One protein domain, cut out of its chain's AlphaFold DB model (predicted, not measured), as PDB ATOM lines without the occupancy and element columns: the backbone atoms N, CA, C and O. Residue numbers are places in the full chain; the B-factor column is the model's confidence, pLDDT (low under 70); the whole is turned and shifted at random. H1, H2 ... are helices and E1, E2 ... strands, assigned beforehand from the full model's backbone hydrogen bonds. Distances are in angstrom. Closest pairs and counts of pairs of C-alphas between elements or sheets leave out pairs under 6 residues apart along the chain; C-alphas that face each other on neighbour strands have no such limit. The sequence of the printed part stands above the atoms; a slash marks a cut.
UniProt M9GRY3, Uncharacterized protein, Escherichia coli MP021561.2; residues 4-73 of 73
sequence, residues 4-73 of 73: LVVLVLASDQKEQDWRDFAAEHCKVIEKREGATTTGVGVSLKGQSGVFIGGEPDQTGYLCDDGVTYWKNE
ATOM      1  N   LEU A   4      48.494 -42.685  31.358       63.31
ATOM      2  CA  LEU A   4      47.325 -43.203  30.638       63.31
ATOM      3  C   LEU A   4      46.632 -44.361  31.373       63.31
ATOM      4  O   LEU A   4      45.410 -44.422  31.390       63.31
ATOM      5  N   VAL A   5      47.391 -45.246  32.025       67.94
ATOM      6  CA  VAL A   5      46.832 -46.403  32.748       67.94
ATOM      7  C   VAL A   5      46.095 -45.956  34.010       67.94
ATOM      8  O   VAL A   5      45.057 -46.510  34.342       67.94
ATOM      9  N   VAL A   6      46.593 -44.924  34.697       68.25
ATOM     10  CA  VAL A   6      45.957 -44.397  35.916       68.25
ATOM     11  C   VAL A   6      44.628 -43.705  35.596       68.25
ATOM     12  O   VAL A   6      43.668 -43.850  36.347       68.25
ATOM     13  N   LEU A   7      44.555 -42.984  34.473       65.31
ATOM     14  CA  LEU A   7      43.341 -42.271  34.059       65.31
ATOM     15  C   LEU A   7      42.209 -43.219  33.649       65.31
ATOM     16  O   LEU A   7      41.060 -42.954  33.991       65.31
ATOM     17  N   VAL A   8      42.526 -44.320  32.960       66.94
ATOM     18  CA  VAL A   8      41.521 -45.321  32.561       66.94
ATOM     19  C   VAL A   8      40.918 -45.992  33.799       66.94
ATOM     20  O   VAL A   8      39.708 -45.937  33.986       66.94
ATOM     21  N   LEU A   9      41.761 -46.476  34.719       65.25
ATOM     22  CA  LEU A   9      41.307 -47.135  35.951       65.25
ATOM     23  C   LEU A   9      40.428 -46.232  36.835       65.25
ATOM     24  O   LEU A   9      39.502 -46.710  37.488       65.25
ATOM     25  N   ALA A  10      40.698 -44.925  36.862       66.19
ATOM     26  CA  ALA A  10      39.898 -43.971  37.626       66.19
ATOM     27  C   ALA A  10      38.496 -43.736  37.029       66.19
ATOM     28  O   ALA A  10      37.561 -43.447  37.778       66.19
ATOM     29  N   SER A  11      38.342 -43.847  35.704       68.56
ATOM     30  CA  SER A  11      37.028 -43.775  35.051       68.56
ATOM     31  C   SER A  11      36.202 -45.033  35.306       68.56
ATOM     32  O   SER A  11      35.029 -44.907  35.648       68.56
ATOM     33  N   ASP A  12      36.817 -46.216  35.219       73.44
ATOM     34  CA  ASP A  12      36.139 -47.494  35.472       73.44
ATOM     35  C   ASP A  12      35.585 -47.580  36.902       73.44
ATOM     36  O   ASP A  12      34.436 -47.970  37.105       73.44
ATOM     37  N   GLN A  13      36.368 -47.151  37.901       77.50
ATOM     38  CA  GLN A  13      35.927 -47.184  39.300       77.50
ATOM     39  C   GLN A  13      34.694 -46.302  39.527       77.50
ATOM     40  O   GLN A  13      33.723 -46.728  40.141       77.50
ATOM     41  N   LYS A  14      34.698 -45.088  38.966       80.56
ATOM     42  CA  LYS A  14      33.560 -44.165  39.061       80.56
ATOM     43  C   LYS A  14      32.294 -44.714  38.418       80.56
ATOM     44  O   LYS A  14      31.195 -44.373  38.850       80.56
ATOM     45  N   GLU A  15      32.441 -45.499  37.357       82.94
ATOM     46  CA  GLU A  15      31.305 -46.129  36.703       82.94
ATOM     47  C   GLU A  15      30.730 -47.258  37.560       82.94
ATOM     48  O   GLU A  15      29.512 -47.326  37.720       82.94
ATOM     49  N   GLN A  16      31.584 -48.094  38.157       83.50
ATOM     50  CA  GLN A  16      31.145 -49.150  39.073       83.50
ATOM     51  C   GLN A  16      30.459 -48.583  40.316       83.50
ATOM     52  O   GLN A  16      29.324 -48.960  40.589       83.50
ATOM     53  N   ASP A  17      31.071 -47.601  40.982       87.94
ATOM     54  CA  ASP A  17      30.493 -46.962  42.170       87.94
ATOM     55  C   ASP A  17      29.105 -46.365  41.864       87.94
ATOM     56  O   ASP A  17      28.179 -46.419  42.676       87.94
ATOM     57  N   TRP A  18      28.937 -45.807  40.660       87.06
ATOM     58  CA  TRP A  18      27.644 -45.307  40.203       87.06
ATOM     59  C   TRP A  18      26.629 -46.431  39.960       87.06
ATOM     60  O   TRP A  18      25.458 -46.271  40.303       87.06
ATOM     61  N   ARG A  19      27.047 -47.546  39.350       86.69
ATOM     62  CA  ARG A  19      26.171 -48.698  39.087       86.69
ATOM     63  C   ARG A  19      25.672 -49.322  40.386       86.69
ATOM     64  O   ARG A  19      24.485 -49.624  40.464       86.69
ATOM     65  N   ASP A  20      26.538 -49.441  41.387       91.06
ATOM     66  CA  ASP A  20      26.178 -49.968  42.704       91.06
ATOM     67  C   ASP A  20      25.170 -49.046  43.406       91.06
ATOM     68  O   ASP A  20      24.102 -49.498  43.818       91.06
ATOM     69  N   PHE A  21      25.428 -47.732  43.427       89.56
ATOM     70  CA  PHE A  21      24.474 -46.754  43.963       89.56
ATOM     71  C   PHE A  21      23.118 -46.814  43.245       89.56
ATOM     72  O   PHE A  21      22.067 -46.857  43.884       89.56
ATOM     73  N   ALA A  22      23.124 -46.830  41.910       88.69
ATOM     74  CA  ALA A  22      21.898 -46.827  41.125       88.69
ATOM     75  C   ALA A  22      21.098 -48.131  41.263       88.69
ATOM     76  O   ALA A  22      19.875 -48.097  41.145       88.69
ATOM     77  N   ALA A  23      21.760 -49.262  41.514       88.38
ATOM     78  CA  ALA A  23      21.096 -50.539  41.744       88.38
ATOM     79  C   ALA A  23      20.332 -50.572  43.077       88.38
ATOM     80  O   ALA A  23      19.282 -51.211  43.156       88.38
ATOM     81  N   GLU A  24      20.838 -49.886  44.104       92.00
ATOM     82  CA  GLU A  24      20.236 -49.868  45.441       92.00
ATOM     83  C   GLU A  24      19.229 -48.726  45.636       92.00
ATOM     84  O   GLU A  24      18.220 -48.916  46.315       92.00
ATOM     85  N   HIS A  25      19.478 -47.561  45.030       92.00
ATOM     86  CA  HIS A  25      18.768 -46.312  45.344       92.00
ATOM     87  C   HIS A  25      17.979 -45.702  44.191       92.00
ATOM     88  O   HIS A  25      17.374 -44.639  44.351       92.00
ATOM     89  N   CYS A  26      18.009 -46.322  43.013       92.06
ATOM     90  CA  CYS A  26      17.387 -45.747  41.834       92.06
ATOM     91  C   CYS A  26      16.523 -46.745  41.076       92.06
ATOM     92  O   CYS A  26      16.784 -47.944  40.999       92.06
ATOM     93  N   LYS A  27      15.484 -46.211  40.441       91.50
ATOM     94  CA  LYS A  27      14.600 -46.951  39.553       91.50
ATOM     95  C   LYS A  27      14.692 -46.391  38.146       91.50
ATOM     96  O   LYS A  27      14.580 -45.186  37.938       91.50
ATOM     97  N   VAL A  28      14.828 -47.277  37.163       90.81
ATOM     98  CA  VAL A  28      14.726 -46.889  35.753       90.81
ATOM     99  C   VAL A  28      13.297 -46.440  35.459       90.81
ATOM    100  O   VAL A  28      12.345 -47.195  35.675       90.81
ATOM    101  N   ILE A  29      13.154 -45.210  34.976       90.88
ATOM    102  CA  ILE A  29      11.859 -44.611  34.631       90.88
ATOM    103  C   ILE A  29      11.639 -44.497  33.127       90.88
ATOM    104  O   ILE A  29      10.498 -44.516  32.676       90.88
ATOM    105  N   GLU A  30      12.716 -44.387  32.351       86.94
ATOM    106  CA  GLU A  30      12.646 -44.146  30.917       86.94
ATOM    107  C   GLU A  30      13.919 -44.664  30.243       86.94
ATOM    108  O   GLU A  30      15.016 -44.513  30.781       86.94
ATOM    109  N   LYS A  31      13.766 -45.258  29.059       88.62
ATOM    110  CA  LYS A  31      14.863 -45.550  28.134       88.62
ATOM    111  C   LYS A  31      14.588 -44.776  26.854       88.62
ATOM    112  O   LYS A  31      13.532 -44.957  26.249       88.62
ATOM    113  N   ARG A  32      15.506 -43.892  26.484       84.81
ATOM    114  CA  ARG A  32      15.473 -43.117  25.249       84.81
ATOM    115  C   ARG A  32      16.412 -43.769  24.261       84.81
ATOM    116  O   ARG A  32      17.596 -43.908  24.555       84.81
ATOM    117  N   GLU A  33      15.865 -44.151  23.118       82.50
ATOM    118  CA  GLU A  33      16.681 -44.595  21.997       82.50
ATOM    119  C   GLU A  33      17.453 -43.400  21.439       82.50
ATOM    120  O   GLU A  33      16.895 -42.328  21.181       82.50
ATOM    121  N   GLY A  34      18.750 -43.600  21.284       78.81
ATOM    122  CA  GLY A  34      19.654 -42.688  20.633       78.81
ATOM    123  C   GLY A  34      19.346 -42.594  19.144       78.81
ATOM    124  O   GLY A  34      18.958 -43.563  18.486       78.81
ATOM    125  N   ALA A  35      19.530 -41.408  18.577       78.69
ATOM    126  CA  ALA A  35      19.333 -41.186  17.154       78.69
ATOM    127  C   ALA A  35      20.681 -41.193  16.434       78.69
ATOM    128  O   ALA A  35      21.577 -40.427  16.777       78.69
ATOM    129  N   THR A  36      20.818 -42.003  15.381       78.88
ATOM    130  CA  THR A  36      21.968 -41.920  14.469       78.88
ATOM    131  C   THR A  36      21.607 -41.063  13.262       78.88
ATOM    132  O   THR A  36      20.703 -41.388  12.496       78.88
ATOM    133  N   THR A  37      22.349 -39.981  13.062       78.25
ATOM    134  CA  THR A  37      22.217 -39.070  11.926       78.25
ATOM    135  C   THR A  37      23.411 -39.223  10.992       78.25
ATOM    136  O   THR A  37      24.568 -39.058  11.380       78.25
ATOM    137  N   THR A  38      23.127 -39.496   9.721       78.31
ATOM    138  CA  THR A  38      24.138 -39.471   8.661       78.31
ATOM    139  C   THR A  38      23.791 -38.383   7.658       78.31
ATOM    140  O   THR A  38      22.631 -38.192   7.298       78.31
ATOM    141  N   GLY A  39      24.798 -37.627   7.238       80.00
ATOM    142  CA  GLY A  39      24.633 -36.515   6.315       80.00
ATOM    143  C   GLY A  39      25.793 -36.432   5.341       80.00
ATOM    144  O   GLY A  39      26.915 -36.817   5.656       80.00
ATOM    145  N   VAL A  40      25.530 -35.908   4.150       81.31
ATOM    146  CA  VAL A  40      26.568 -35.601   3.161       81.31
ATOM    147  C   VAL A  40      26.594 -34.092   3.001       81.31
ATOM    148  O   VAL A  40      25.552 -33.477   2.784       81.31
ATOM    149  N   GLY A  41      27.765 -33.482   3.139       77.62
ATOM    150  CA  GLY A  41      27.900 -32.032   3.062       77.62
ATOM    151  C   GLY A  41      29.137 -31.615   2.290       77.62
ATOM    152  O   GLY A  41      30.088 -32.379   2.138       77.62
ATOM    153  N   VAL A  42      29.109 -30.381   1.796       79.44
ATOM    154  CA  VAL A  42      30.241 -29.746   1.122       79.44
ATOM    155  C   VAL A  42      30.756 -28.644   2.038       79.44
ATOM    156  O   VAL A  42      30.019 -27.735   2.408       79.44
ATOM    157  N   SER A  43      32.016 -28.750   2.447       72.12
ATOM    158  CA  SER A  43      32.694 -27.744   3.257       72.12
ATOM    159  C   SER A  43      32.810 -26.428   2.486       72.12
ATOM    160  O   SER A  43      32.866 -26.420   1.257       72.12
ATOM    161  N   LEU A  44      32.954 -25.310   3.201       77.81
ATOM    162  CA  LEU A  44      33.139 -23.967   2.624       77.81
ATOM    163  C   LEU A  44      34.372 -23.854   1.704       77.81
ATOM    164  O   LEU A  44      34.499 -22.897   0.949       77.81
ATOM    165  N   LYS A  45      35.279 -24.837   1.754       84.69
ATOM    166  CA  LYS A  45      36.443 -24.979   0.863       84.69
ATOM    167  C   LYS A  45      36.191 -25.895  -0.348       84.69
ATOM    168  O   LYS A  45      37.143 -26.289  -1.012       84.69
ATOM    169  N   GLY A  46      34.941 -26.281  -0.609       79.50
ATOM    170  CA  GLY A  46      34.550 -27.150  -1.725       79.50
ATOM    171  C   GLY A  46      34.820 -28.645  -1.513       79.50
ATOM    172  O   GLY A  46      34.759 -29.415  -2.465       79.50
ATOM    173  N   GLN A  47      35.128 -29.075  -0.287       85.88
ATOM    174  CA  GLN A  47      35.419 -30.480   0.027       85.88
ATOM    175  C   GLN A  47      34.136 -31.208   0.421       85.88
ATOM    176  O   GLN A  47      33.501 -30.818   1.399       85.88
ATOM    177  N   SER A  48      33.756 -32.252  -0.310       82.38
ATOM    178  CA  SER A  48      32.642 -33.119   0.075       82.38
ATOM    179  C   SER A  48      33.067 -34.108   1.163       82.38
ATOM    180  O   SER A  48      34.180 -34.632   1.149       82.38
ATOM    181  N   GLY A  49      32.175 -34.361   2.115       79.50
ATOM    182  CA  GLY A  49      32.405 -35.289   3.214       79.50
ATOM    183  C   GLY A  49      31.103 -35.880   3.740       79.50
ATOM    184  O   GLY A  49      30.023 -35.319   3.548       79.50
ATOM    185  N   VAL A  50      31.225 -37.030   4.397       81.12
ATOM    186  CA  VAL A  50      30.132 -37.673   5.130       81.12
ATOM    187  C   VAL A  50      30.291 -37.325   6.605       81.12
ATOM    188  O   VAL A  50      31.379 -37.462   7.162       81.12
ATOM    189  N   PHE A  51      29.209 -36.881   7.229       75.56
ATOM    190  CA  PHE A  51      29.130 -36.614   8.654       75.56
ATOM    191  C   PHE A  51      28.271 -37.694   9.292       75.56
ATOM    192  O   PHE A  51      27.143 -37.931   8.863       75.56
ATOM    193  N   ILE A  52      28.828 -38.350  10.302       75.94
ATOM    194  CA  ILE A  52      28.110 -39.285  11.158       75.94
ATOM    195  C   ILE A  52      28.074 -38.624  12.527       75.94
ATOM    196  O   ILE A  52      29.119 -38.332  13.106       75.94
ATOM    197  N   GLY A  53      26.875 -38.332  13.003       70.88
ATOM    198  CA  GLY A  53      26.626 -37.829  14.342       70.88
ATOM    199  C   GLY A  53      25.495 -38.630  14.954       70.88
ATOM    200  O   GLY A  53      24.680 -39.204  14.240       70.88
ATOM    201  N   GLY A  54      25.425 -38.691  16.268       72.31
ATOM    202  CA  GLY A  54      24.295 -39.327  16.910       72.31
ATOM    203  C   GLY A  54      24.250 -39.025  18.386       72.31
ATOM    204  O   GLY A  54      25.259 -38.654  18.989       72.31
ATOM    205  N   GLU A  55      23.059 -39.164  18.935       79.31
ATOM    206  CA  GLU A  55      22.831 -39.167  20.369       79.31
ATOM    207  C   GLU A  55      22.913 -40.627  20.827       79.31
ATOM    208  O   GLU A  55      22.324 -41.481  20.163       79.31
ATOM    209  N   PRO A  56      23.682 -40.950  21.882       81.62
ATOM    210  CA  PRO A  56      23.698 -42.299  22.436       81.62
ATOM    211  C   PRO A  56      22.351 -42.622  23.087       81.62
ATOM    212  O   PRO A  56      21.594 -41.714  23.444       81.62
ATOM    213  N   ASP A  57      22.080 -43.910  23.279       84.94
ATOM    214  CA  ASP A  57      20.951 -44.346  24.095       84.94
ATOM    215  C   ASP A  57      21.087 -43.753  25.504       84.94
ATOM    216  O   ASP A  57      22.182 -43.688  26.071       84.94
ATOM    217  N   GLN A  58      19.979 -43.287  26.078       87.25
ATOM    218  CA  GLN A  58      19.973 -42.732  27.429       87.25
ATOM    219  C   GLN A  58      18.985 -43.467  28.317       87.25
ATOM    220  O   GLN A  58      17.804 -43.588  27.994       87.25
ATOM    221  N   THR A  59      19.433 -43.866  29.502       90.06
ATOM    222  CA  THR A  59      18.556 -44.391  30.548       90.06
ATOM    223  C   THR A  59      18.370 -43.347  31.649       90.06
ATOM    224  O   THR A  59      19.333 -42.788  32.182       90.06
ATOM    225  N   GLY A  60      17.106 -43.065  31.970       89.88
ATOM    226  CA  GLY A  60      16.684 -42.195  33.061       89.88
ATOM    227  C   GLY A  60      16.465 -42.989  34.347       89.88
ATOM    228  O   GLY A  60      15.677 -43.938  34.372       89.88
ATOM    229  N   TYR A  61      17.128 -42.573  35.422       91.88
ATOM    230  CA  TYR A  61      17.076 -43.167  36.756       91.88
ATOM    231  C   TYR A  61      16.457 -42.164  37.729       91.88
ATOM    232  O   TYR A  61      17.050 -41.119  37.979       91.88
ATOM    233  N   LEU A  62      15.279 -42.464  38.275       92.88
ATOM    234  CA  LEU A  62      14.698 -41.709  39.385       92.88
ATOM    235  C   LEU A  62      15.185 -42.321  40.692       92.88
ATOM    236  O   LEU A  62      14.897 -43.490  40.955       92.88
ATOM    237  N   CYS A  63      15.914 -41.544  41.479       91.81
ATOM    238  CA  CYS A  63      16.480 -42.004  42.740       91.81
ATOM    239  C   CYS A  63      15.666 -41.519  43.948       91.81
ATOM    240  O   CYS A  63      14.812 -40.634  43.831       91.81
ATOM    241  N   ASP A  64      15.918 -42.116  45.114       89.25
ATOM    242  CA  ASP A  64      15.210 -41.823  46.371       89.25
ATOM    243  C   ASP A  64      15.356 -40.361  46.844       89.25
ATOM    244  O   ASP A  64      14.543 -39.866  47.624       89.25
ATOM    245  N   ASP A  65      16.375 -39.651  46.353       86.62
ATOM    246  CA  ASP A  65      16.600 -38.216  46.574       86.62
ATOM    247  C   ASP A  65      15.633 -37.317  45.773       86.62
ATOM    248  O   ASP A  65      15.630 -36.096  45.942       86.62
ATOM    249  N   GLY A  66      14.794 -37.908  44.915       85.81
ATOM    250  CA  GLY A  66      13.864 -37.203  44.036       85.81
ATOM    251  C   GLY A  66      14.524 -36.618  42.786       85.81
ATOM    252  O   GLY A  66      13.870 -35.879  42.047       85.81
ATOM    253  N   VAL A  67      15.799 -36.929  42.534       90.44
ATOM    254  CA  VAL A  67      16.536 -36.472  41.354       90.44
ATOM    255  C   VAL A  67      16.456 -37.526  40.254       90.44
ATOM    256  O   VAL A  67      16.616 -38.726  40.484       90.44
ATOM    257  N   THR A  68      16.231 -37.062  39.023       92.00
ATOM    258  CA  THR A  68      16.324 -37.902  37.828       92.00
ATOM    259  C   THR A  68      17.701 -37.755  37.195       92.00
ATOM    260  O   THR A  68      18.032 -36.700  36.646       92.00
ATOM    261  N   TYR A  69      18.488 -38.825  37.221       88.31
ATOM    262  CA  TYR A  69      19.785 -38.903  36.558       88.31
ATOM    263  C   TYR A  69      19.634 -39.502  35.162       88.31
ATOM    264  O   TYR A  69      19.007 -40.543  34.989       88.31
ATOM    265  N   TRP A  70      20.256 -38.870  34.169       88.00
ATOM    266  CA  TRP A  70      20.321 -39.374  32.796       88.00
ATOM    267  C   TRP A  70      21.722 -39.903  32.525       88.00
ATOM    268  O   TRP A  70      22.708 -39.183  32.716       88.00
ATOM    269  N   LYS A  71      21.821 -41.167  32.116       87.19
ATOM    270  CA  LYS A  71      23.094 -41.824  31.814       87.19
ATOM    271  C   LYS A  71      23.078 -42.337  30.389       87.19
ATOM    272  O   LYS A  71      22.101 -42.949  29.975       87.19
ATOM    273  N   ASN A  72      24.166 -42.065  29.681       84.06
ATOM    274  CA  ASN A  72      24.395 -42.609  28.352       84.06
ATOM    275  C   ASN A  72      24.807 -44.077  28.505       84.06
ATOM    276  O   ASN A  72      25.656 -44.367  29.355       84.06
ATOM    277  N   GLU A  73      24.193 -44.961  27.724       67.62
ATOM    278  CA  GLU A  73      24.579 -46.374  27.595       67.62
ATOM    279  C   GLU A  73      25.445 -46.613  26.348       67.62
ATOM    280  O   GLU A  73      25.332 -45.836  25.369       67.62
TER     281      GLU A  73
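AT A GLANCE: This is residues 4 to 73 of the 73 residues of an uncharacterized protein of Escherichia coli MP021561.2 (UniProt M9GRY3). A long, thin ribbon of strands has a single helix, H1, folding back from one end of it, and the two make an open V. The ribbon is two small antiparallel sheets placed end to end: E1, E4 and E5 at the end where H1 joins, and the hairpin of E2 and E3 at the far end. Residues 4 to 20 of H1 stick out free as one arm of the V. The printed part has 70 residues, with one named helix and five named strands in the order H1, E1, E2, E3, E4, E5, the sheets running E1 - E4 - E5 and E2 - E3; the class is mixed, helices and strands. The whole is extended, with a radius of gyration of the C-alphas of 18.2 A, and flat, spanning 54 by 34 by 14 A.

HOW THE PARTS SIT: H1, residues 4 to 25, has 17 of its 18 O i to N i+4 pairs within hydrogen-bond range. E1, residues 26 to 32, and E4, residues 58 to 63, are antiparallel neighbours at 155 degrees, with N 27 and O 62 2.8 A apart and N 60 and O 30 2.8 A apart. E5, residues 68 to 72, is antiparallel to E4 at 151 degrees, with N 61 and O 69 2.8 A apart; E4 and E5 form a hairpin. E1 and E5 are the edge strands, and E4 is the inner one. This sheet is only just strongly twisted, its C-alphas lying up to 4.3 A off the best plane. H1 is on it but only grazes it, with residues 19 to 25; the closest C-alphas of H1 and E4, those of His 25 and Cys 63, are 5.5 A apart. E2, residues 36 to 42, and E3, residues 48 to 54, form a hairpin, antiparallel at 159 degrees, with N 37 and O 53 2.7 A apart. H1 is apart from E2 and from E3.

IN THESE COORDINATES: H1 begins at C-alpha 4, (47.325, -43.203, 30.638), and is 32.3 A long. E1 measures 16.9 A, E2 19.9 A and E3 19.8 A; C-alpha 42, where E2 ends, is at (30.241, -29.746, 1.122). E4 measures 15.7 A, and E5 13.3 A, ending at C-alpha 72, (24.395, -42.609, 28.352).

THE WHOLE: The two C-alphas farthest apart, those of Glu 24 and Gly 46, are 54.3 A apart. Without residues 4 to 20, the body spans 54 by 16 by 14 A. The printed part has no cut, and its five links are tight. The mean pLDDT of the printed part is 82.0; residues 4 to 11 and residue 73, the chain's last, are under 70.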